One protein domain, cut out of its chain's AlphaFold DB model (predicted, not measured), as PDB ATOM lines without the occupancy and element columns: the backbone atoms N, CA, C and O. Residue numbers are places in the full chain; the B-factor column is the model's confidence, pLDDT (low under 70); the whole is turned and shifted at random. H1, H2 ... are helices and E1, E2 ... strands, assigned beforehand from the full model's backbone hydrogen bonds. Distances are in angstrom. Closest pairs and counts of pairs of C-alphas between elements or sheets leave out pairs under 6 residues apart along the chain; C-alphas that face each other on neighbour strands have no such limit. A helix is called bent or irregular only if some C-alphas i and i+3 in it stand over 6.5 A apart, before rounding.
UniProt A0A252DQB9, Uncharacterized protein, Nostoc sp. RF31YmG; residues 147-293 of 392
ATOM      1  N   ALA A 147      33.280 -65.347 160.699       77.44
ATOM      2  CA  ALA A 147      33.457 -64.170 159.840       77.44
ATOM      3  C   ALA A 147      34.840 -63.508 159.981       77.44
ATOM      4  O   ALA A 147      35.332 -62.881 159.041       77.44
ATOM      5  N   GLU A 148      35.468 -63.614 161.152       81.31
ATOM      6  CA  GLU A 148      36.812 -63.081 161.391       81.31
ATOM      7  C   GLU A 148      37.896 -64.011 160.839       81.31
ATOM      8  O   GLU A 148      38.818 -63.547 160.164       81.31
ATOM      9  N   ALA A 149      37.734 -65.324 161.026       84.62
ATOM     10  CA  ALA A 149      38.603 -66.328 160.419       84.62
ATOM     11  C   ALA A 149      38.607 -66.219 158.882       84.62
ATOM     12  O   ALA A 149      39.674 -66.217 158.266       84.62
ATOM     13  N   ASP A 150      37.435 -66.020 158.269       89.56
ATOM     14  CA  ASP A 150      37.304 -65.836 156.820       89.56
ATOM     15  C   ASP A 150      38.016 -64.565 156.324       89.56
ATOM     16  O   ASP A 150      38.665 -64.575 155.273       89.56
ATOM     17  N   LYS A 151      37.959 -63.466 157.094       92.94
ATOM     18  CA  LYS A 151      38.674 -62.218 156.772       92.94
ATOM     19  C   LYS A 151      40.188 -62.397 156.829       92.94
ATOM     20  O   LYS A 151      40.872 -61.986 155.891       92.94
ATOM     21  N   LYS A 152      40.712 -63.032 157.883       95.06
ATOM     22  CA  LYS A 152      42.154 -63.300 158.015       95.06
ATOM     23  C   LYS A 152      42.645 -64.224 156.909       95.06
ATOM     24  O   LYS A 152      43.655 -63.939 156.270       95.06
ATOM     25  N   GLN A 153      41.893 -65.282 156.614       95.25
ATOM     26  CA  GLN A 153      42.232 -66.205 155.537       95.25
ATOM     27  C   GLN A 153      42.282 -65.493 154.180       95.25
ATOM     28  O   GLN A 153      43.224 -65.702 153.415       95.25
ATOM     29  N   LYS A 154      41.311 -64.616 153.897       95.38
ATOM     30  CA  LYS A 154      41.312 -63.796 152.683       95.38
ATOM     31  C   LYS A 154      42.516 -62.852 152.631       95.38
ATOM     32  O   LYS A 154      43.190 -62.791 151.608       95.38
ATOM     33  N   PHE A 155      42.840 -62.181 153.735       96.69
ATOM     34  CA  PHE A 155      44.020 -61.319 153.818       96.69
ATOM     35  C   PHE A 155      45.309 -62.086 153.474       96.69
ATOM     36  O   PHE A 155      46.117 -61.614 152.677       96.69
ATOM     37  N   LEU A 156      45.482 -63.305 153.992       96.75
ATOM     38  CA  LEU A 156      46.655 -64.133 153.688       96.75
ATOM     39  C   LEU A 156      46.683 -64.684 152.255       96.75
ATOM     40  O   LEU A 156      47.763 -64.969 151.737       96.75
ATOM     41  N   GLN A 157      45.524 -64.847 151.612       95.88
ATOM     42  CA  GLN A 157      45.444 -65.188 150.188       95.88
ATOM     43  C   GLN A 157      45.856 -64.005 149.307       95.88
ATOM     44  O   GLN A 157      46.572 -64.194 148.324       95.88
ATOM     45  N   ASP A 158      45.444 -62.795 149.686       96.12
ATOM     46  CA  ASP A 158      45.734 -61.569 148.943       96.12
ATOM     47  C   ASP A 158      47.188 -61.093 149.137       96.12
ATOM     48  O   ASP A 158      47.740 -60.427 148.256       96.12
ATOM     49  N   TYR A 159      47.826 -61.441 150.263       97.62
ATOM     50  CA  TYR A 159      49.146 -60.942 150.666       97.62
ATOM     51  C   TYR A 159      50.120 -62.065 151.061       97.62
ATOM     52  O   TYR A 159      50.274 -62.419 152.233       97.62
ATOM     53  N   LEU A 160      50.855 -62.587 150.076       96.19
ATOM     54  CA  LEU A 160      51.806 -63.692 150.260       96.19
ATOM     55  C   LEU A 160      52.908 -63.405 151.292       96.19
ATOM     56  O   LEU A 160      53.235 -64.272 152.097       96.19
ATOM     57  N   VAL A 161      53.466 -62.192 151.312       97.12
ATOM     58  CA  VAL A 161      54.504 -61.818 152.290       97.12
ATOM     59  C   VAL A 161      53.898 -61.619 153.678       97.12
ATOM     60  O   VAL A 161      54.563 -61.898 154.673       97.12
ATOM     61  N   ALA A 162      52.628 -61.209 153.778       97.00
ATOM     62  CA  ALA A 162      51.960 -61.148 155.075       97.00
ATOM     63  C   ALA A 162      51.872 -62.535 155.722       97.00
ATOM     64  O   ALA A 162      52.124 -62.658 156.915       97.00
ATOM     65  N   LYS A 163      51.630 -63.589 154.933       96.69
ATOM     66  CA  LYS A 163      51.672 -64.976 155.417       96.69
ATOM     67  C   LYS A 163      53.012 -65.338 156.059       96.69
ATOM     68  O   LYS A 163      53.024 -65.983 157.098       96.69
ATOM     69  N   GLU A 164      54.131 -64.902 155.483       96.94
ATOM     70  CA  GLU A 164      55.467 -65.109 156.070       96.94
ATOM     71  C   GLU A 164      55.671 -64.303 157.356       96.94
ATOM     72  O   GLU A 164      56.272 -64.796 158.312       96.94
ATOM     73  N   LEU A 165      55.168 -63.065 157.379       97.94
ATOM     74  CA  LEU A 165      55.287 -62.158 158.517       97.94
ATOM     75  C   LEU A 165      54.528 -62.661 159.747       97.94
ATOM     76  O   LEU A 165      55.053 -62.562 160.853       97.94
ATOM     77  N   VAL A 166      53.323 -63.204 159.559       97.69
ATOM     78  CA  VAL A 166      52.465 -63.660 160.665       97.69
ATOM     79  C   VAL A 166      52.752 -65.096 161.097       97.69
ATOM     80  O   VAL A 166      52.304 -65.515 162.161       97.69
ATOM     81  N   ASN A 167      53.501 -65.859 160.291       96.50
ATOM     82  CA  ASN A 167      53.798 -67.257 160.587       96.50
ATOM     83  C   ASN A 167      54.472 -67.397 161.957       96.50
ATOM     84  O   ASN A 167      55.460 -66.715 162.245       96.50
ATOM     85  N   ASP A 168      53.972 -68.324 162.771       95.88
ATOM     86  CA  ASP A 168      54.447 -68.613 164.132       95.88
ATOM     87  C   ASP A 168      54.303 -67.454 165.139       95.88
ATOM     88  O   ASP A 168      54.971 -67.462 166.175       95.88
ATOM     89  N   ILE A 169      53.471 -66.446 164.860       97.56
ATOM     90  CA  ILE A 169      53.089 -65.450 165.866       97.56
ATOM     91  C   ILE A 169      51.851 -65.962 166.604       97.56
ATOM     92  O   ILE A 169      50.811 -66.201 165.998       97.56
ATOM     93  N   ASP A 170      51.970 -66.124 167.921       97.31
ATOM     94  CA  ASP A 170      50.844 -66.471 168.784       97.31
ATOM     95  C   ASP A 170      49.909 -65.258 168.941       97.31
ATOM     96  O   ASP A 170      50.256 -64.251 169.560       97.31
ATOM     97  N   GLU A 171      48.716 -65.364 168.354       95.88
ATOM     98  CA  GLU A 171      47.686 -64.319 168.363       95.88
ATOM     99  C   GLU A 171      47.035 -64.118 169.742       95.88
ATOM    100  O   GLU A 171      46.302 -63.152 169.934       95.88
ATOM    101  N   THR A 172      47.304 -65.000 170.713       96.44
ATOM    102  CA  THR A 172      46.818 -64.850 172.095       96.44
ATOM    103  C   THR A 172      47.703 -63.935 172.946       96.44
ATOM    104  O   THR A 172      47.328 -63.568 174.064       96.44
ATOM    105  N   LEU A 173      48.872 -63.543 172.429       97.69
ATOM    106  CA  LEU A 173      49.792 -62.649 173.120       97.69
ATOM    107  C   LEU A 173      49.231 -61.221 173.234       97.69
ATOM    108  O   LEU A 173      48.436 -60.779 172.404       97.69
ATOM    109  N   PRO A 174      49.694 -60.437 174.227       97.94
ATOM    110  CA  PRO A 174      49.372 -59.017 174.297       97.94
ATOM    111  C   PRO A 174      49.774 -58.277 173.003       97.94
ATOM    112  O   PRO A 174      50.854 -58.559 172.473       97.94
ATOM    113  N   PRO A 175      48.999 -57.270 172.540       98.12
ATOM    114  CA  PRO A 175      49.257 -56.560 171.279       98.12
ATOM    115  C   PRO A 175      50.687 -56.041 171.125       98.12
ATOM    116  O   PRO A 175      51.281 -56.121 170.056       98.12
ATOM    117  N   GLU A 176      51.281 -55.565 172.216       97.38
ATOM    118  CA  GLU A 176      52.674 -55.132 172.231       97.38
ATOM    119  C   GLU A 176      53.652 -56.241 171.814       97.38
ATOM    120  O   GLU A 176      54.555 -55.999 171.018       97.38
ATOM    121  N   GLN A 177      53.478 -57.458 172.334       98.06
ATOM    122  CA  GLN A 177      54.364 -58.579 172.018       98.06
ATOM    123  C   GLN A 177      54.169 -59.041 170.572       98.06
ATOM    124  O   GLN A 177      55.147 -59.360 169.898       98.06
ATOM    125  N   ILE A 178      52.928 -59.009 170.075       98.56
ATOM    126  CA  ILE A 178      52.615 -59.270 168.665       98.56
ATOM    127  C   ILE A 178      53.344 -58.268 167.761       98.56
ATOM    128  O   ILE A 178      54.015 -58.681 166.816       98.56
ATOM    129  N   LEU A 179      53.265 -56.966 168.062       98.50
ATOM    130  CA  LEU A 179      53.946 -55.924 167.286       98.50
ATOM    131  C   LEU A 179      55.467 -56.099 167.292       98.50
ATOM    132  O   LEU A 179      56.097 -55.940 166.250       98.50
ATOM    133  N   GLU A 180      56.056 -56.459 168.430       98.00
ATOM    134  CA  GLU A 180      57.494 -56.726 168.541       98.00
ATOM    135  C   GLU A 180      57.924 -57.941 167.706       98.00
ATOM    136  O   GLU A 180      58.914 -57.879 166.972       98.00
ATOM    137  N   LEU A 181      57.163 -59.038 167.750       98.19
ATOM    138  CA  LEU A 181      57.427 -60.216 166.921       98.19
ATOM    139  C   LEU A 181      57.283 -59.893 165.431       98.19
ATOM    140  O   LEU A 181      58.183 -60.209 164.646       98.19
ATOM    141  N   LEU A 182      56.200 -59.210 165.051       98.50
ATOM    142  CA  LEU A 182      55.971 -58.743 163.686       98.50
ATOM    143  C   LEU A 182      57.131 -57.859 163.214       98.50
ATOM    144  O   LEU A 182      57.665 -58.065 162.125       98.50
ATOM    145  N   PHE A 183      57.574 -56.921 164.051       98.19
ATOM    146  CA  PHE A 183      58.661 -55.992 163.752       98.19
ATOM    147  C   PHE A 183      59.961 -56.727 163.430       98.19
ATOM    148  O   PHE A 183      60.627 -56.422 162.441       98.19
ATOM    149  N   TYR A 184      60.298 -57.760 164.202       96.94
ATOM    150  CA  TYR A 184      61.478 -58.576 163.927       96.94
ATOM    151  C   TYR A 184      61.343 -59.455 162.680       96.94
ATOM    152  O   TYR A 184      62.348 -59.693 162.001       96.94
ATOM    153  N   LYS A 185      60.135 -59.915 162.338       97.69
ATOM    154  CA  LYS A 185      59.896 -60.725 161.131       97.69
ATOM    155  C   LYS A 185      60.191 -59.949 159.846       97.69
ATOM    156  O   LYS A 185      60.688 -60.556 158.894       97.69
ATOM    157  N   PHE A 186      60.020 -58.620 159.838       97.50
ATOM    158  CA  PHE A 186      60.390 -57.772 158.694       97.50
ATOM    159  C   PHE A 186      61.853 -57.939 158.270       97.50
ATOM    160  O   PHE A 186      62.131 -57.925 157.075       97.50
ATOM    161  N   LYS A 187      62.776 -58.229 159.197       95.50
ATOM    162  CA  LYS A 187      64.193 -58.497 158.884       95.50
ATOM    163  C   LYS A 187      64.392 -59.553 157.793       95.50
ATOM    164  O   LYS A 187      65.330 -59.463 157.006       95.50
ATOM    165  N   ASN A 188      63.528 -60.568 157.767       94.19
ATOM    166  CA  ASN A 188      63.729 -61.779 156.977       94.19
ATOM    167  C   ASN A 188      62.859 -61.837 155.717       94.19
ATOM    168  O   ASN A 188      62.934 -62.818 154.982       94.19
ATOM    169  N   ILE A 189      62.093 -60.787 155.402       95.38
ATOM    170  CA  ILE A 189      61.228 -60.777 154.209       95.38
ATOM    171  C   ILE A 189      62.002 -60.583 152.901       95.38
ATOM    172  O   ILE A 189      61.393 -60.373 151.858       95.38
ATOM    173  N   GLY A 190      63.337 -60.631 152.913       95.75
ATOM    174  CA  GLY A 190      64.150 -60.476 151.705       95.75
ATOM    175  C   GLY A 190      63.978 -59.117 151.023       95.75
ATOM    176  O   GLY A 190      64.085 -59.040 149.803       95.75
ATOM    177  N   PHE A 191      63.680 -58.071 151.797       97.75
ATOM    178  CA  PHE A 191      63.450 -56.727 151.277       97.75
ATOM    179  C   PHE A 191      64.713 -56.137 150.629       97.75
ATOM    180  O   PHE A 191      65.825 -56.279 151.151       97.75
ATOM    181  N   ASN A 192      64.523 -55.455 149.504       97.75
ATOM    182  CA  ASN A 192      65.527 -54.683 148.788       97.75
ATOM    183  C   ASN A 192      65.214 -53.185 148.921       97.75
ATOM    184  O   ASN A 192      64.242 -52.683 148.353       97.75
ATOM    185  N   TYR A 193      66.040 -52.461 149.670       97.12
ATOM    186  CA  TYR A 193      65.882 -51.028 149.876       97.12
ATOM    187  C   TYR A 193      66.354 -50.255 148.641       97.12
ATOM    188  O   TYR A 193      67.526 -50.313 148.262       97.12
ATOM    189  N   THR A 194      65.438 -49.522 148.011       95.06
ATOM    190  CA  THR A 194      65.678 -48.804 146.746       95.06
ATOM    191  C   THR A 194      65.728 -47.288 146.903       95.06
ATOM    192  O   THR A 194      66.155 -46.616 145.968       95.06
ATOM    193  N   MET A 195      65.334 -46.763 148.073       91.38
ATOM    194  CA  MET A 195      65.079 -45.331 148.326       91.38
ATOM    195  C   MET A 195      63.967 -44.724 147.452       91.38
ATOM    196  O   MET A 195      63.847 -43.506 147.379       91.38
ATOM    197  N   VAL A 196      63.164 -45.554 146.783       91.62
ATOM    198  CA  VAL A 196      62.021 -45.122 145.976       91.62
ATOM    199  C   VAL A 196      60.757 -45.688 146.603       91.62
ATOM    200  O   VAL A 196      60.661 -46.905 146.788       91.62
ATOM    201  N   SER A 197      59.794 -44.818 146.904       89.44
ATOM    202  CA  SER A 197      58.512 -45.244 147.460       89.44
ATOM    203  C   SER A 197      57.780 -46.164 146.488       89.44
ATOM    204  O   SER A 197      57.677 -45.916 145.281       89.44
ATOM    205  N   LYS A 198      57.298 -47.280 147.028       94.44
ATOM    206  CA  LYS A 198      56.466 -48.275 146.349       94.44
ATOM    207  C   LYS A 198      55.215 -48.535 147.180       94.44
ATOM    208  O   LYS A 198      55.182 -48.297 148.388       94.44
ATOM    209  N   SER A 199      54.192 -49.091 146.535       96.44
ATOM    210  CA  SER A 199      52.987 -49.546 147.232       96.44
ATOM    211  C   SER A 199      53.338 -50.620 148.268       96.44
ATOM    212  O   SER A 199      53.963 -51.639 147.965       96.44
ATOM    213  N   HIS A 200      52.895 -50.389 149.502       97.44
ATOM    214  CA  HIS A 200      53.010 -51.347 150.593       97.44
ATOM    215  C   HIS A 200      52.193 -52.623 150.342       97.44
ATOM    216  O   HIS A 200      52.602 -53.708 150.744       97.44
ATOM    217  N   GLU A 201      51.090 -52.531 149.601       97.69
ATOM    218  CA  GLU A 201      50.324 -53.683 149.134       97.69
ATOM    219  C   GLU A 201      51.131 -54.529 148.148       97.69
ATOM    220  O   GLU A 201      51.110 -55.751 148.245       97.69
ATOM    221  N   ASN A 202      51.881 -53.908 147.232       97.19
ATOM    222  CA  ASN A 202      52.753 -54.637 146.307       97.19
ATOM    223  C   ASN A 202      53.910 -55.329 147.041       97.19
ATOM    224  O   ASN A 202      54.237 -56.477 146.729       97.19
ATOM    225  N   LEU A 203      54.483 -54.681 148.065       97.62
ATOM    226  CA  LEU A 203      55.428 -55.334 148.976       97.62
ATOM    227  C   LEU A 203      54.790 -56.584 149.597       97.62
ATOM    228  O   LEU A 203      55.359 -57.671 149.492       97.62
ATOM    229  N   LEU A 204      53.597 -56.443 150.181       97.94
ATOM    230  CA  LEU A 204      52.882 -57.543 150.830       97.94
ATOM    231  C   LEU A 204      52.429 -58.643 149.849       97.94
ATOM    232  O   LEU A 204      52.314 -59.803 150.240       97.94
ATOM    233  N   LYS A 205      52.225 -58.309 148.570       97.25
ATOM    234  CA  LYS A 205      51.923 -59.259 147.484       97.25
ATOM    235  C   LYS A 205      53.152 -60.000 146.954       97.25
ATOM    236  O   LYS A 205      52.988 -61.090 146.417       97.25
ATOM    237  N   GLY A 206      54.363 -59.453 147.110       94.56
ATOM    238  CA  GLY A 206      55.602 -60.179 146.804       94.56
ATOM    239  C   GLY A 206      56.728 -59.412 146.115       94.56
ATOM    240  O   GLY A 206      57.789 -60.000 145.933       94.56
ATOM    241  N   THR A 207      56.570 -58.134 145.747       93.00
ATOM    242  CA  THR A 207      57.626 -57.398 145.014       93.00
ATOM    243  C   THR A 207      58.897 -57.182 145.856       93.00
ATOM    244  O   THR A 207      59.982 -57.077 145.298       93.00
ATOM    245  N   ARG A 208      58.792 -57.184 147.198       95.94
ATOM    246  CA  ARG A 208      59.929 -57.132 148.152       95.94
ATOM    247  C   ARG A 208      60.924 -55.983 147.927       95.94
ATOM    248  O   ARG A 208      62.093 -56.104 148.273       95.94
ATOM    249  N   GLU A 209      60.470 -54.842 147.426       96.44
ATOM    250  CA  GLU A 209      61.292 -53.641 147.263       96.44
ATOM    251  C   GLU A 209      60.526 -52.375 147.653       96.44
ATOM    252  O   GLU A 209      59.293 -52.367 147.671       96.44
ATOM    253  N   GLY A 210      61.257 -51.306 147.959       97.12
ATOM    254  CA  GLY A 210      60.676 -49.996 148.253       97.12
ATOM    255  C   GLY A 210      61.578 -49.139 149.126       97.12
ATOM    256  O   GLY A 210      62.807 -49.269 149.073       97.12
ATOM    257  N   ASP A 211      60.969 -48.293 149.951       96.69
ATOM    258  CA  ASP A 211      61.654 -47.404 150.884       96.69
ATOM    259  C   ASP A 211      61.162 -47.549 152.344       96.69
ATOM    260  O   ASP A 211      60.499 -48.527 152.705       96.69
ATOM    261  N   CYS A 212      61.515 -46.588 153.211       95.88
ATOM    262  CA  CYS A 212      61.049 -46.562 154.601       95.88
ATOM    263  C   CYS A 212      59.529 -46.388 154.714       95.88
ATOM    264  O   CYS A 212      58.921 -46.980 155.608       95.88
ATOM    265  N   GLN A 213      58.896 -45.642 153.805       97.25
ATOM    266  CA  GLN A 213      57.449 -45.459 153.796       97.25
ATOM    267  C   GLN A 213      56.729 -46.757 153.419       97.25
ATOM    268  O   GLN A 213      55.758 -47.132 154.084       97.25
ATOM    269  N   THR A 214      57.217 -47.469 152.396       98.38
ATOM    270  CA  THR A 214      56.687 -48.779 151.990       98.38
ATOM    271  C   THR A 214      56.690 -49.756 153.167       98.38
ATOM    272  O   THR A 214      55.672 -50.398 153.438       98.38
ATOM    273  N   LEU A 215      57.803 -49.836 153.906       98.38
ATOM    274  CA  LEU A 215      57.933 -50.701 155.081       98.38
ATOM    275  C   LEU A 215      57.000 -50.285 156.226       98.38
ATOM    276  O   LEU A 215      56.288 -51.130 156.767       98.38
ATOM    277  N   ALA A 216      56.971 -48.997 156.579       98.38
ATOM    278  CA  ALA A 216      56.142 -48.490 157.673       98.38
ATOM    279  C   ALA A 216      54.645 -48.735 157.416       98.38
ATOM    280  O   ALA A 216      53.924 -49.223 158.289       98.38
ATOM    281  N   ARG A 217      54.174 -48.467 156.191       98.62
ATOM    282  CA  ARG A 217      52.778 -48.717 155.804       98.62
ATOM    283  C   ARG A 217      52.450 -50.211 155.753       98.62
ATOM    284  O   ARG A 217      51.367 -50.597 156.182       98.62
ATOM    285  N   ALA A 218      53.371 -51.063 155.295       98.69
ATOM    286  CA  ALA A 218      53.168 -52.516 155.302       98.69
ATOM    287  C   ALA A 218      53.059 -53.070 156.728       98.69
ATOM    288  O   ALA A 218      52.170 -53.874 157.002       98.69
ATOM    289  N   PHE A 219      53.921 -52.610 157.639       98.75
ATOM    290  CA  PHE A 219      53.866 -52.983 159.053       98.75
ATOM    291  C   PHE A 219      52.520 -52.603 159.674       98.75
ATOM    292  O   PHE A 219      51.848 -53.457 160.249       98.75
ATOM    293  N   LYS A 220      52.092 -51.346 159.480       98.69
ATOM    294  CA  LYS A 220      50.786 -50.861 159.939       98.69
ATOM    295  C   LYS A 220      49.638 -51.712 159.388       98.69
ATOM    296  O   LYS A 220      48.800 -52.162 160.160       98.69
ATOM    297  N   LYS A 221      49.630 -51.984 158.080       98.50
ATOM    298  CA  LYS A 221      48.569 -52.760 157.428       98.50
ATOM    299  C   LYS A 221      48.439 -54.174 157.999       98.50
ATOM    300  O   LYS A 221      47.326 -54.613 158.260       98.50
ATOM    301  N   VAL A 222      49.549 -54.882 158.225       98.56
ATOM    302  CA  VAL A 222      49.508 -56.226 158.833       98.56
ATOM    303  C   VAL A 222      49.037 -56.159 160.289       98.56
ATOM    304  O   VAL A 222      48.204 -56.967 160.694       98.56
ATOM    305  N   ALA A 223      49.513 -55.184 161.068       98.56
ATOM    306  CA  ALA A 223      49.077 -54.995 162.452       98.56
ATOM    307  C   ALA A 223      47.562 -54.736 162.566       98.56
ATOM    308  O   ALA A 223      46.889 -55.378 163.372       98.56
ATOM    309  N   GLU A 224      47.022 -53.846 161.734       97.75
ATOM    310  CA  GLU A 224      45.610 -53.454 161.787       97.75
ATOM    311  C   GLU A 224      44.688 -54.508 161.164       97.75
ATOM    312  O   GLU A 224      43.708 -54.913 161.786       97.75
ATOM    313  N   GLU A 225      44.984 -54.987 159.953       97.31
ATOM    314  CA  GLU A 225      44.042 -55.833 159.205       97.31
ATOM    315  C   GLU A 225      44.125 -57.319 159.567       97.31
ATOM    316  O   GLU A 225      43.112 -58.014 159.479       97.31
ATOM    317  N   TYR A 226      45.298 -57.819 159.979       98.00
ATOM    318  CA  TYR A 226      45.451 -59.224 160.372       98.00
ATOM    319  C   TYR A 226      45.320 -59.427 161.885       98.00
ATOM    320  O   TYR A 226      44.578 -60.304 162.335       98.00
ATOM    321  N   PHE A 227      46.022 -58.613 162.681       97.44
ATOM    322  CA  PHE A 227      46.011 -58.745 164.142       97.44
ATOM    323  C   PHE A 227      44.928 -57.907 164.831       97.44
ATOM    324  O   PHE A 227      44.716 -58.080 166.027       97.44
ATOM    325  N   GLY A 228      44.234 -57.017 164.112       97.12
ATOM    326  CA  GLY A 228      43.202 -56.165 164.708       97.12
ATOM    327  C   GLY A 228      43.756 -55.143 165.706       97.12
ATOM    328  O   GLY A 228      43.008 -54.650 166.547       97.12
ATOM    329  N   ILE A 229      45.059 -54.850 165.657       97.56
ATOM    330  CA  ILE A 229      45.701 -53.887 166.554       97.56
ATOM    331  C   ILE A 229      45.501 -52.505 165.954       97.56
ATOM    332  O   ILE A 229      46.073 -52.197 164.918       97.56
ATOM    333  N   GLU A 230      44.691 -51.681 166.604       96.00
ATOM    334  CA  GLU A 230      44.297 -50.365 166.097       96.00
ATOM    335  C   GLU A 230      45.194 -49.234 166.640       96.00
ATOM    336  O   GLU A 230      46.004 -49.426 167.555       96.00
ATOM    337  N   ASN A 231      45.008 -48.028 166.093       96.00
ATOM    338  CA  ASN A 231      45.682 -46.785 166.492       96.00
ATOM    339  C   ASN A 231      47.194 -46.750 166.215       96.00
ATOM    340  O   ASN A 231      47.950 -46.101 166.941       96.00
ATOM    341  N   LEU A 232      47.651 -47.422 165.154       97.94
ATOM    342  CA  LEU A 232      49.011 -47.236 164.659       97.94
ATOM    343  C   LEU A 232      49.077 -45.976 163.792       97.94
ATOM    344  O   LEU A 232      48.280 -45.777 162.867       97.94
ATOM    345  N   SER A 233      50.071 -45.132 164.044       97.88
ATOM    346  CA  SER A 233      50.339 -43.946 163.230       97.88
ATOM    347  C   SER A 233      51.607 -44.139 162.416       97.88
ATOM    348  O   SER A 233      52.613 -44.620 162.931       97.88
ATOM    349  N   VAL A 234      51.573 -43.766 161.137       97.56
ATOM    350  CA  VAL A 234      52.794 -43.632 160.336       97.56
ATOM    351  C   VAL A 234      53.239 -42.184 160.470       97.56
ATOM    352  O   VAL A 234      52.597 -41.282 159.939       97.56
ATOM    353  N   GLU A 235      54.321 -41.971 161.204       96.12
ATOM    354  CA  GLU A 235      54.941 -40.663 161.402       96.12
ATOM    355  C   GLU A 235      56.098 -40.463 160.419       96.12
ATOM    356  O   GLU A 235      56.628 -41.424 159.850       96.12
ATOM    357  N   ASN A 236      56.511 -39.205 160.235       93.81
ATOM    358  CA  ASN A 236      57.662 -38.877 159.409       93.81
ATOM    359  C   ASN A 236      58.527 -37.737 159.964       93.81
ATOM    360  O   ASN A 236      58.105 -36.922 160.785       93.81
ATOM    361  N   ALA A 237      59.765 -37.693 159.475       90.50
ATOM    362  CA  ALA A 237      60.616 -36.515 159.477       90.50
ATOM    363  C   ALA A 237      60.510 -35.901 158.071       90.50
ATOM    364  O   ALA A 237      61.070 -36.473 157.136       90.50
ATOM    365  N   PRO A 238      59.762 -34.797 157.886       87.44
ATOM    366  CA  PRO A 238      59.421 -34.283 156.556       87.44
ATOM    367  C   PRO A 238      60.509 -33.397 155.941       87.44
ATOM    368  O   PRO A 238      60.348 -32.929 154.820       87.44
ATOM    369  N   LYS A 239      61.579 -33.106 156.686       90.88
ATOM    370  CA  LYS A 239      62.688 -32.274 156.221       90.88
ATOM    371  C   LYS A 239      63.919 -33.131 155.975       90.88
ATOM    372  O   LYS A 239      64.075 -34.128 156.684       90.88
ATOM    373  N   PRO A 240      64.832 -32.690 155.096       95.75
ATOM    374  CA  PRO A 240      66.095 -33.371 154.918       95.75
ATOM    375  C   PRO A 240      66.906 -33.379 156.210       95.75
ATOM    376  O   PRO A 240      66.829 -32.445 157.012       95.75
ATOM    377  N   PHE A 241      67.685 -34.429 156.437       95.75
ATOM    378  CA  PHE A 241      68.524 -34.524 157.623       95.75
ATOM    379  C   PHE A 241      69.696 -35.471 157.425       95.75
ATOM    380  O   PHE A 241      69.649 -36.434 156.654       95.75
ATOM    381  N   LEU A 242      70.755 -35.202 158.180       95.69
ATOM    382  CA  LEU A 242      71.900 -36.084 158.289       95.69
ATOM    383  C   LEU A 242      71.672 -37.071 159.433       95.69
ATOM    384  O   LEU A 242      71.291 -36.669 160.533       95.69
ATOM    385  N   SER A 243      71.948 -38.349 159.201       93.62
ATOM    386  CA  SER A 243      71.905 -39.363 160.248       93.62
ATOM    387  C   SER A 243      73.202 -40.142 160.341       93.62
ATOM    388  O   SER A 243      73.683 -40.688 159.351       93.62
ATOM    389  N   GLU A 244      73.717 -40.249 161.565       88.94
ATOM    390  CA  GLU A 244      74.893 -41.056 161.911       88.94
ATOM    391  C   GLU A 244      74.558 -42.553 162.055       88.94
ATOM    392  O   GLU A 244      75.417 -43.350 162.435       88.94
ATOM    393  N   ILE A 245      73.305 -42.955 161.803       82.50
ATOM    394  CA  ILE A 245      72.917 -44.360 161.892       82.50
ATOM    395  C   ILE A 245      73.657 -45.192 160.840       82.50
ATOM    396  O   ILE A 245      73.938 -44.746 159.725       82.50
ATOM    397  N   ALA A 246      73.974 -46.427 161.220       73.94
ATOM    398  CA  ALA A 246      74.673 -47.369 160.368       73.94
ATOM    399  C   ALA A 246      73.774 -47.898 159.228       73.94
ATOM    400  O   ALA A 246      72.709 -47.369 158.903       73.94
ATOM    401  N   ARG A 247      74.231 -48.964 158.578       90.31
ATOM    402  CA  ARG A 247      73.532 -49.607 157.465       90.31
ATOM    403  C   ARG A 247      72.195 -50.198 157.903       90.31
ATOM    404  O   ARG A 247      72.038 -50.664 159.031       90.31
ATOM    405  N   THR A 248      71.257 -50.226 156.966       92.38
ATOM    406  CA  THR A 248      70.037 -51.028 157.080       92.38
ATOM    407  C   THR A 248      70.393 -52.529 157.031       92.38
ATOM    408  O   THR A 248      71.394 -52.901 156.413       92.38
ATOM    409  N   PRO A 249      69.610 -53.413 157.681       93.62
ATOM    410  CA  PRO A 249      69.793 -54.865 157.592       93.62
ATOM    411  C   PRO A 249      69.362 -55.450 156.236       93.62
ATOM    412  O   PRO A 249      69.571 -56.638 155.987       93.62
ATOM    413  N   TYR A 250      68.723 -54.647 155.386       95.94
ATOM    414  CA  TYR A 250      68.211 -55.050 154.083       95.94
ATOM    415  C   TYR A 250      69.277 -54.939 152.993       95.94
ATOM    416  O   TYR A 250      70.275 -54.235 153.126       95.94
ATOM    417  N   ARG A 251      69.050 -55.641 151.880       94.31
ATOM    418  CA  ARG A 251      69.891 -55.508 150.682       94.31
ATOM    419  C   ARG A 251      69.574 -54.190 149.970       94.31
ATOM    420  O   ARG A 251      68.525 -53.599 150.214       94.31
ATOM    421  N   GLY A 252      70.440 -53.777 149.048       94.44
ATOM    422  CA  GLY A 252      70.168 -52.663 148.140       94.44
ATOM    423  C   GLY A 252      71.026 -51.441 148.434       94.44
ATOM    424  O   GLY A 252      72.252 -51.526 148.394       94.44
ATOM    425  N   LYS A 253      70.381 -50.292 148.642       94.12
ATOM    426  CA  LYS A 253      71.066 -49.014 148.855       94.12
ATOM    427  C   LYS A 253      71.820 -48.999 150.184       94.12
ATOM    428  O   LYS A 253      71.336 -49.467 151.210       94.12
ATOM    429  N   GLU A 254      72.999 -48.403 150.127       93.75
ATOM    430  CA  GLU A 254      73.937 -48.207 151.230       93.75
ATOM    431  C   GLU A 254      73.982 -46.718 151.608       93.75
ATOM    432  O   GLU A 254      73.516 -45.894 150.809       93.75
ATOM    433  N   PRO A 255      74.530 -46.351 152.787       94.69
ATOM    434  CA  PRO A 255      74.613 -44.959 153.207       94.69
ATOM    435  C   PRO A 255      75.206 -44.071 152.109       94.69
ATOM    436  O   PRO A 255      76.216 -44.403 151.489       94.69
ATOM    437  N   ASN A 256      74.542 -42.952 151.837       94.69
ATOM    438  CA  ASN A 256      74.769 -42.124 150.652       94.69
ATOM    439  C   ASN A 256      75.562 -40.843 150.946       94.69
ATOM    440  O   ASN A 256      75.594 -39.954 150.100       94.69
ATOM    441  N   CYS A 257      76.162 -40.710 152.130       94.56
ATOM    442  CA  CYS A 257      76.863 -39.499 152.528       94.56
ATOM    443  C   CYS A 257      78.251 -39.794 153.127       94.56
ATOM    444  O   CYS A 257      78.460 -40.801 153.813       94.56
ATOM    445  N   ASP A 258      79.219 -38.923 152.821       92.56
ATOM    446  CA  ASP A 258      80.622 -38.997 153.255       92.56
ATOM    447  C   ASP A 258      81.288 -40.351 152.968       92.56
ATOM    448  O   ASP A 258      81.942 -40.942 153.832       92.56
ATOM    449  N   ASN A 259      81.126 -40.848 151.737       89.69
ATOM    450  CA  ASN A 259      81.637 -42.148 151.285       89.69
ATOM    451  C   ASN A 259      81.098 -43.328 152.116       89.69
ATOM    452  O   ASN A 259      81.846 -44.224 152.511       89.69
ATOM    453  N   GLY A 260      79.797 -43.317 152.406       90.94
ATOM    454  CA  GLY A 260      79.116 -44.421 153.083       90.94
ATOM    455  C   GLY A 260      79.247 -44.432 154.603       90.94
ATOM    456  O   GLY A 260      78.948 -45.447 155.232       90.94
ATOM    457  N   LYS A 261      79.693 -43.324 155.205       91.31
ATOM    458  CA  LYS A 261      79.796 -43.195 156.665       91.31
ATOM    459  C   LYS A 261      78.457 -42.905 157.332       91.31
ATOM    460  O   LYS A 261      78.292 -43.243 158.497       91.31
ATOM    461  N   ARG A 262      77.548 -42.242 156.619       92.94
ATOM    462  CA  ARG A 262      76.298 -41.711 157.167       92.94
ATOM    463  C   ARG A 262      75.231 -41.615 156.082       92.94
ATOM    464  O   ARG A 262      75.540 -41.703 154.889       92.94
ATOM    465  N   TRP A 263      73.987 -41.419 156.492       95.19
ATOM    466  CA  TRP A 263      72.879 -41.161 155.579       95.19
ATOM    467  C   TRP A 263      72.577 -39.671 155.497       95.19
ATOM    468  O   TRP A 263      72.633 -38.962 156.500       95.19
ATOM    469  N   PHE A 264      72.194 -39.222 154.310       95.69
ATOM    470  CA  PHE A 264      71.430 -38.004 154.121       95.69
ATOM    471  C   PHE A 264      70.067 -38.375 153.541       95.69
ATOM    472  O   PHE A 264      69.967 -38.896 152.424       95.69
ATOM    473  N   PHE A 265      69.034 -38.156 154.345       94.25
ATOM    474  CA  PHE A 265      67.646 -38.428 154.005       94.25
ATOM    475  C   PHE A 265      66.971 -37.145 153.550       94.25
ATOM    476  O   PHE A 265      67.232 -36.094 154.121       94.25
ATOM    477  N   GLN A 266      66.083 -37.240 152.560       92.38
ATOM    478  CA  GLN A 266      65.154 -36.156 152.217       92.38
ATOM    479  C   GLN A 266      63.936 -36.171 153.145       92.38
ATOM    480  O   GLN A 266      63.426 -35.135 153.555       92.38
ATOM    481  N   ASN A 267      63.507 -37.373 153.517       92.31
ATOM    482  CA  ASN A 267      62.515 -37.638 154.537       92.31
ATOM    483  C   ASN A 267      62.760 -39.040 155.114       92.31
ATOM    484  O   ASN A 267      63.574 -39.812 154.599       92.31
ATOM    485  N   HIS A 268      62.065 -39.369 156.198       95.00
ATOM    486  CA  HIS A 268      62.084 -40.718 156.755       95.00
ATOM    487  C   HIS A 268      60.777 -41.038 157.464       95.00
ATOM    488  O   HIS A 268      60.194 -40.147 158.077       95.00
ATOM    489  N   TYR A 269      60.335 -42.293 157.398       95.88
ATOM    490  CA  TYR A 269      59.050 -42.748 157.930       95.88
ATOM    491  C   TYR A 269      59.243 -43.877 158.945       95.88
ATOM    492  O   TYR A 269      60.065 -44.772 158.748       95.88
ATOM    493  N   TRP A 270      58.441 -43.855 160.006       97.31
ATOM    494  CA  TRP A 270      58.384 -44.901 161.030       97.31
ATOM    495  C   TRP A 270      56.947 -45.076 161.523       97.31
ATOM    496  O   TRP A 270      56.065 -44.277 161.214       97.31
ATOM    497  N   VAL A 271      56.704 -46.128 162.300       98.25
ATOM    498  CA  VAL A 271      55.396 -46.367 162.918       98.25
ATOM    499  C   VAL A 271      55.453 -46.033 164.400       98.25
ATOM    500  O   VAL A 271      56.453 -46.316 165.061       98.25
ATOM    501  N   THR A 272      54.391 -45.438 164.936       98.25
ATOM    502  CA  THR A 272      54.195 -45.268 166.373       98.25
ATOM    503  C   THR A 272      52.923 -45.949 166.854       98.25
ATOM    504  O   THR A 272      51.898 -45.957 166.174       98.25
ATOM    505  N   TRP A 273      53.002 -46.555 168.038       98.06
ATOM    506  CA  TRP A 273      51.865 -47.160 168.731       98.06
ATOM    507  C   TRP A 273      52.081 -47.040 170.236       98.06
ATOM    508  O   TRP A 273      53.125 -47.456 170.737       98.06
ATOM    509  N   ASN A 274      51.134 -46.441 170.964       96.06
ATOM    510  CA  ASN A 274      51.248 -46.202 172.410       96.06
ATOM    511  C   ASN A 274      52.603 -45.590 172.828       96.06
ATOM    512  O   ASN A 274      53.268 -46.072 173.744       96.06
ATOM    513  N   ASN A 275      53.033 -44.537 172.121       94.00
ATOM    514  CA  ASN A 275      54.322 -43.848 172.301       94.00
ATOM    515  C   ASN A 275      55.582 -44.703 172.039       94.00
ATOM    516  O   ASN A 275      56.696 -44.228 172.264       94.00
ATOM    517  N   LYS A 276      55.441 -45.938 171.541       96.81
ATOM    518  CA  LYS A 276      56.559 -46.770 171.073       96.81
ATOM    519  C   LYS A 276      56.817 -46.510 169.605       96.81
ATOM    520  O   LYS A 276      55.875 -46.375 168.832       96.81
ATOM    521  N   VAL A 277      58.091 -46.439 169.241       97.06
ATOM    522  CA  VAL A 277      58.549 -46.200 167.871       97.06
ATOM    523  C   VAL A 277      59.010 -47.520 167.270       97.06
ATOM    524  O   VAL A 277      59.765 -48.249 167.905       97.06
ATOM    525  N   TYR A 278      58.602 -47.779 166.036       98.06
ATOM    526  CA  TYR A 278      59.030 -48.901 165.215       98.06
ATOM    527  C   TYR A 278      59.590 -48.350 163.905       98.06
ATOM    528  O   TYR A 278      58.864 -48.083 162.945       98.06
ATOM    529  N   ASP A 279      60.903 -48.150 163.873       96.94
ATOM    530  CA  ASP A 279      61.618 -47.818 162.649       96.94
ATOM    531  C   ASP A 279      61.933 -49.107 161.892       96.94
ATOM    532  O   ASP A 279      62.914 -49.801 162.174       96.94
ATOM    533  N   VAL A 280      61.052 -49.454 160.958       97.44
ATOM    534  CA  VAL A 280      61.102 -50.728 160.231       97.44
ATOM    535  C   VAL A 280      62.276 -50.775 159.252       97.44
ATOM    536  O   VAL A 280      62.779 -51.865 158.972       97.44
ATOM    537  N   LEU A 281      62.760 -49.620 158.769       96.00
ATOM    538  CA  LEU A 281      63.928 -49.565 157.883       96.00
ATOM    539  C   LEU A 281      65.201 -49.971 158.632       96.00
ATOM    540  O   LEU A 281      66.006 -50.738 158.110       96.00
ATOM    541  N   PHE A 282      65.379 -49.465 159.852       95.12
ATOM    542  CA  PHE A 282      66.586 -49.708 160.644       95.12
ATOM    543  C   PHE A 282      66.437 -50.804 161.702       95.12
ATOM    544  O   PHE A 282      67.407 -51.121 162.388       95.12
ATOM    545  N   LEU A 283      65.241 -51.381 161.844       95.00
ATOM    546  CA  LEU A 283      64.876 -52.285 162.938       95.00
ATOM    547  C   LEU A 283      65.219 -51.695 164.319       95.00
ATOM    548  O   LEU A 283      65.737 -52.374 165.208       95.00
ATOM    549  N   SER A 284      64.935 -50.402 164.487       94.44
ATOM    550  CA  SER A 284      65.202 -49.635 165.703       94.44
ATOM    551  C   SER A 284      63.912 -49.262 166.438       94.44
ATOM    552  O   SER A 284      62.892 -48.954 165.827       94.44
ATOM    553  N   ARG A 285      63.985 -49.223 167.774       94.81
ATOM    554  CA  ARG A 285      62.905 -48.728 168.655       94.81
ATOM    555  C   ARG A 285      63.016 -47.244 168.996       94.81
ATOM    556  O   ARG A 285      62.363 -46.739 169.907       94.81
ATOM    557  N   LYS A 286      63.937 -46.552 168.338       92.12
ATOM    558  CA  LYS A 286      64.215 -45.134 168.547       92.12
ATOM    559  C   LYS A 286      63.968 -44.404 167.244       92.12
ATOM    560  O   LYS A 286      64.283 -44.941 166.183       92.12
ATOM    561  N   LYS A 287      63.488 -43.164 167.352       86.62
ATOM    562  CA  LYS A 287      63.555 -42.222 166.233       86.62
ATOM    563  C   LYS A 287      65.017 -42.091 165.814       86.62
ATOM    564  O   LYS A 287      65.909 -42.116 166.666       86.62
ATOM    565  N   VAL A 288      65.243 -41.994 164.513       83.94
ATOM    566  CA  VAL A 288      66.582 -41.799 163.960       83.94
ATOM    567  C   VAL A 288      67.186 -40.536 164.567       83.94
ATOM    568  O   VAL A 288      66.531 -39.495 164.601       83.94
ATOM    569  N   GLU A 289      68.423 -40.622 165.065       83.94
ATOM    570  CA  GLU A 289      69.141 -39.410 165.446       83.94
ATOM    571  C   GLU A 289      69.408 -38.602 164.177       83.94
ATOM    572  O   GLU A 289      70.036 -39.095 163.231       83.94
ATOM    573  N   ALA A 290      68.896 -37.379 164.175       88.62
ATOM    574  CA  ALA A 290      68.874 -36.509 163.022       88.62
ATOM    575  C   ALA A 290      69.547 -35.176 163.357       88.62
ATOM    576  O   ALA A 290      69.268 -34.549 164.379       88.62
ATOM    577  N   ASP A 291      70.446 -34.752 162.481       95.25
ATOM    578  CA  ASP A 291      70.866 -33.366 162.356       95.25
ATOM    579  C   ASP A 291      70.065 -32.752 161.205       95.25
ATOM    580  O   ASP A 291      70.358 -32.988 160.028       95.25
ATOM    581  N   MET A 292      68.974 -32.072 161.562       95.38
ATOM    582  CA  MET A 292      67.974 -31.596 160.610       95.38
ATOM    583  C   MET A 292      68.536 -30.479 159.738       95.38
ATOM    584  O   MET A 292      69.272 -29.614 160.214       95.38
ATOM    585  N   ALA A 293      68.150 -30.459 158.467       96.12
ATOM    586  CA  ALA A 293      68.353 -29.297 157.622       96.12
ATOM    587  C   ALA A 293      67.464 -28.137 158.100       96.12
ATOM    588  O   ALA A 293      66.296 -28.313 158.462       96.12
TER     589      ALA A 293
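This is residues 147 to 293 of the 392 residues of an uncharacterized protein of Nostoc sp. RF31YmG (UniProt A0A252DQB9). A small three-stranded sheet, E1 E4 E5, has H5 running along one of its faces in the middle of the domain, with H3 and H4 packed crosswise on H5 and H2 between those two. H1 lies at one end of the long axis, and the small hairpin of E2 and E3 lies toward the other end with the long loop that joins its strands. The printed part has 147 residues, with five named helices followed by five named strands; the class is mixed, helices and strands. The sheets, E1 - E4 - E5 and E2 - E3, are antiparallel. The whole is compact, with a radius of gyration of the C-alphas of 15.3 A, yet elongated, spanning 53 by 31 by 22 A.

H1, residues 147 to 158, begins at C-alpha 147 (33.457, -64.170, 159.840) and is 16.6 A long. H2 is residues 160 to 166, and H3, residues 175 to 188, measures 21.0 A. H4, residues 200 to 207, is irregular: C-alphas 204 and 207 are 7.5 A apart. H5, residues 212 to 225, begins at C-alpha 212 (61.049, -46.562, 154.601) and measures 19.9 A. E1 is residues 233 to 237, E2 241 to 243 and E3 263 to 265. E4, residues 268 to 273, is 17.0 A long, and E5, residues 276 to 278, ends at C-alpha 278 (59.030, -48.901, 165.215).

H5 and the sheet E1 E4 E5 make two layers, a helix on one face of a sheet. H5 lies over E4 at a height over the sheet of 9.2 A and runs along the strands, at 8 degrees to E4 on the local plane; the closest C-alphas, of Gln 213 and Tyr 269, are 5.2 A apart. N 235 and O 270 join E1 to E4 within hydrogen-bond range at 2.9 A, as do N 278 and O 271 in the hairpin of E4 and E5 at 2.8 A. H4 touches H5 about perpendicular, at 80 degrees, with C-alphas of His 200 and Thr 214 4.7 A apart. H3 touches H5 at a steep tilt of 44 degrees, closest at Leu 179 and Ala 223, 6.9 A between C-alphas, and only grazes the sheet. H2 touches H4, closest at the C-alphas of Val 161 and Leu 204, 4.8 A, and H3, closest at those of Leu 165 and Lys 185, 5.5 A. H1 is close to H2 but not clearly touching, with the C-alphas of Leu 156 and Lys 163 5.4 A apart. In the hairpin of E2 and E3, N 241 and O 265 are 2.9 A apart; E3 runs on into E4 at 81 degrees. Every O i to N i+4 pair is within range in H1 and H5, against 2 of 3 in H2, 8 of 10 in H3 and 3 of 4 in H4.

The two C-alphas farthest apart, of Ala 147 and Asp 258, are 53.9 A apart. The printed part has no cut. The links from H3 to H4 and from E2 to E3 are long, with 11 and 19 residues. Mean pLDDT of the printed part is 95.0, and no printed residue is under 70.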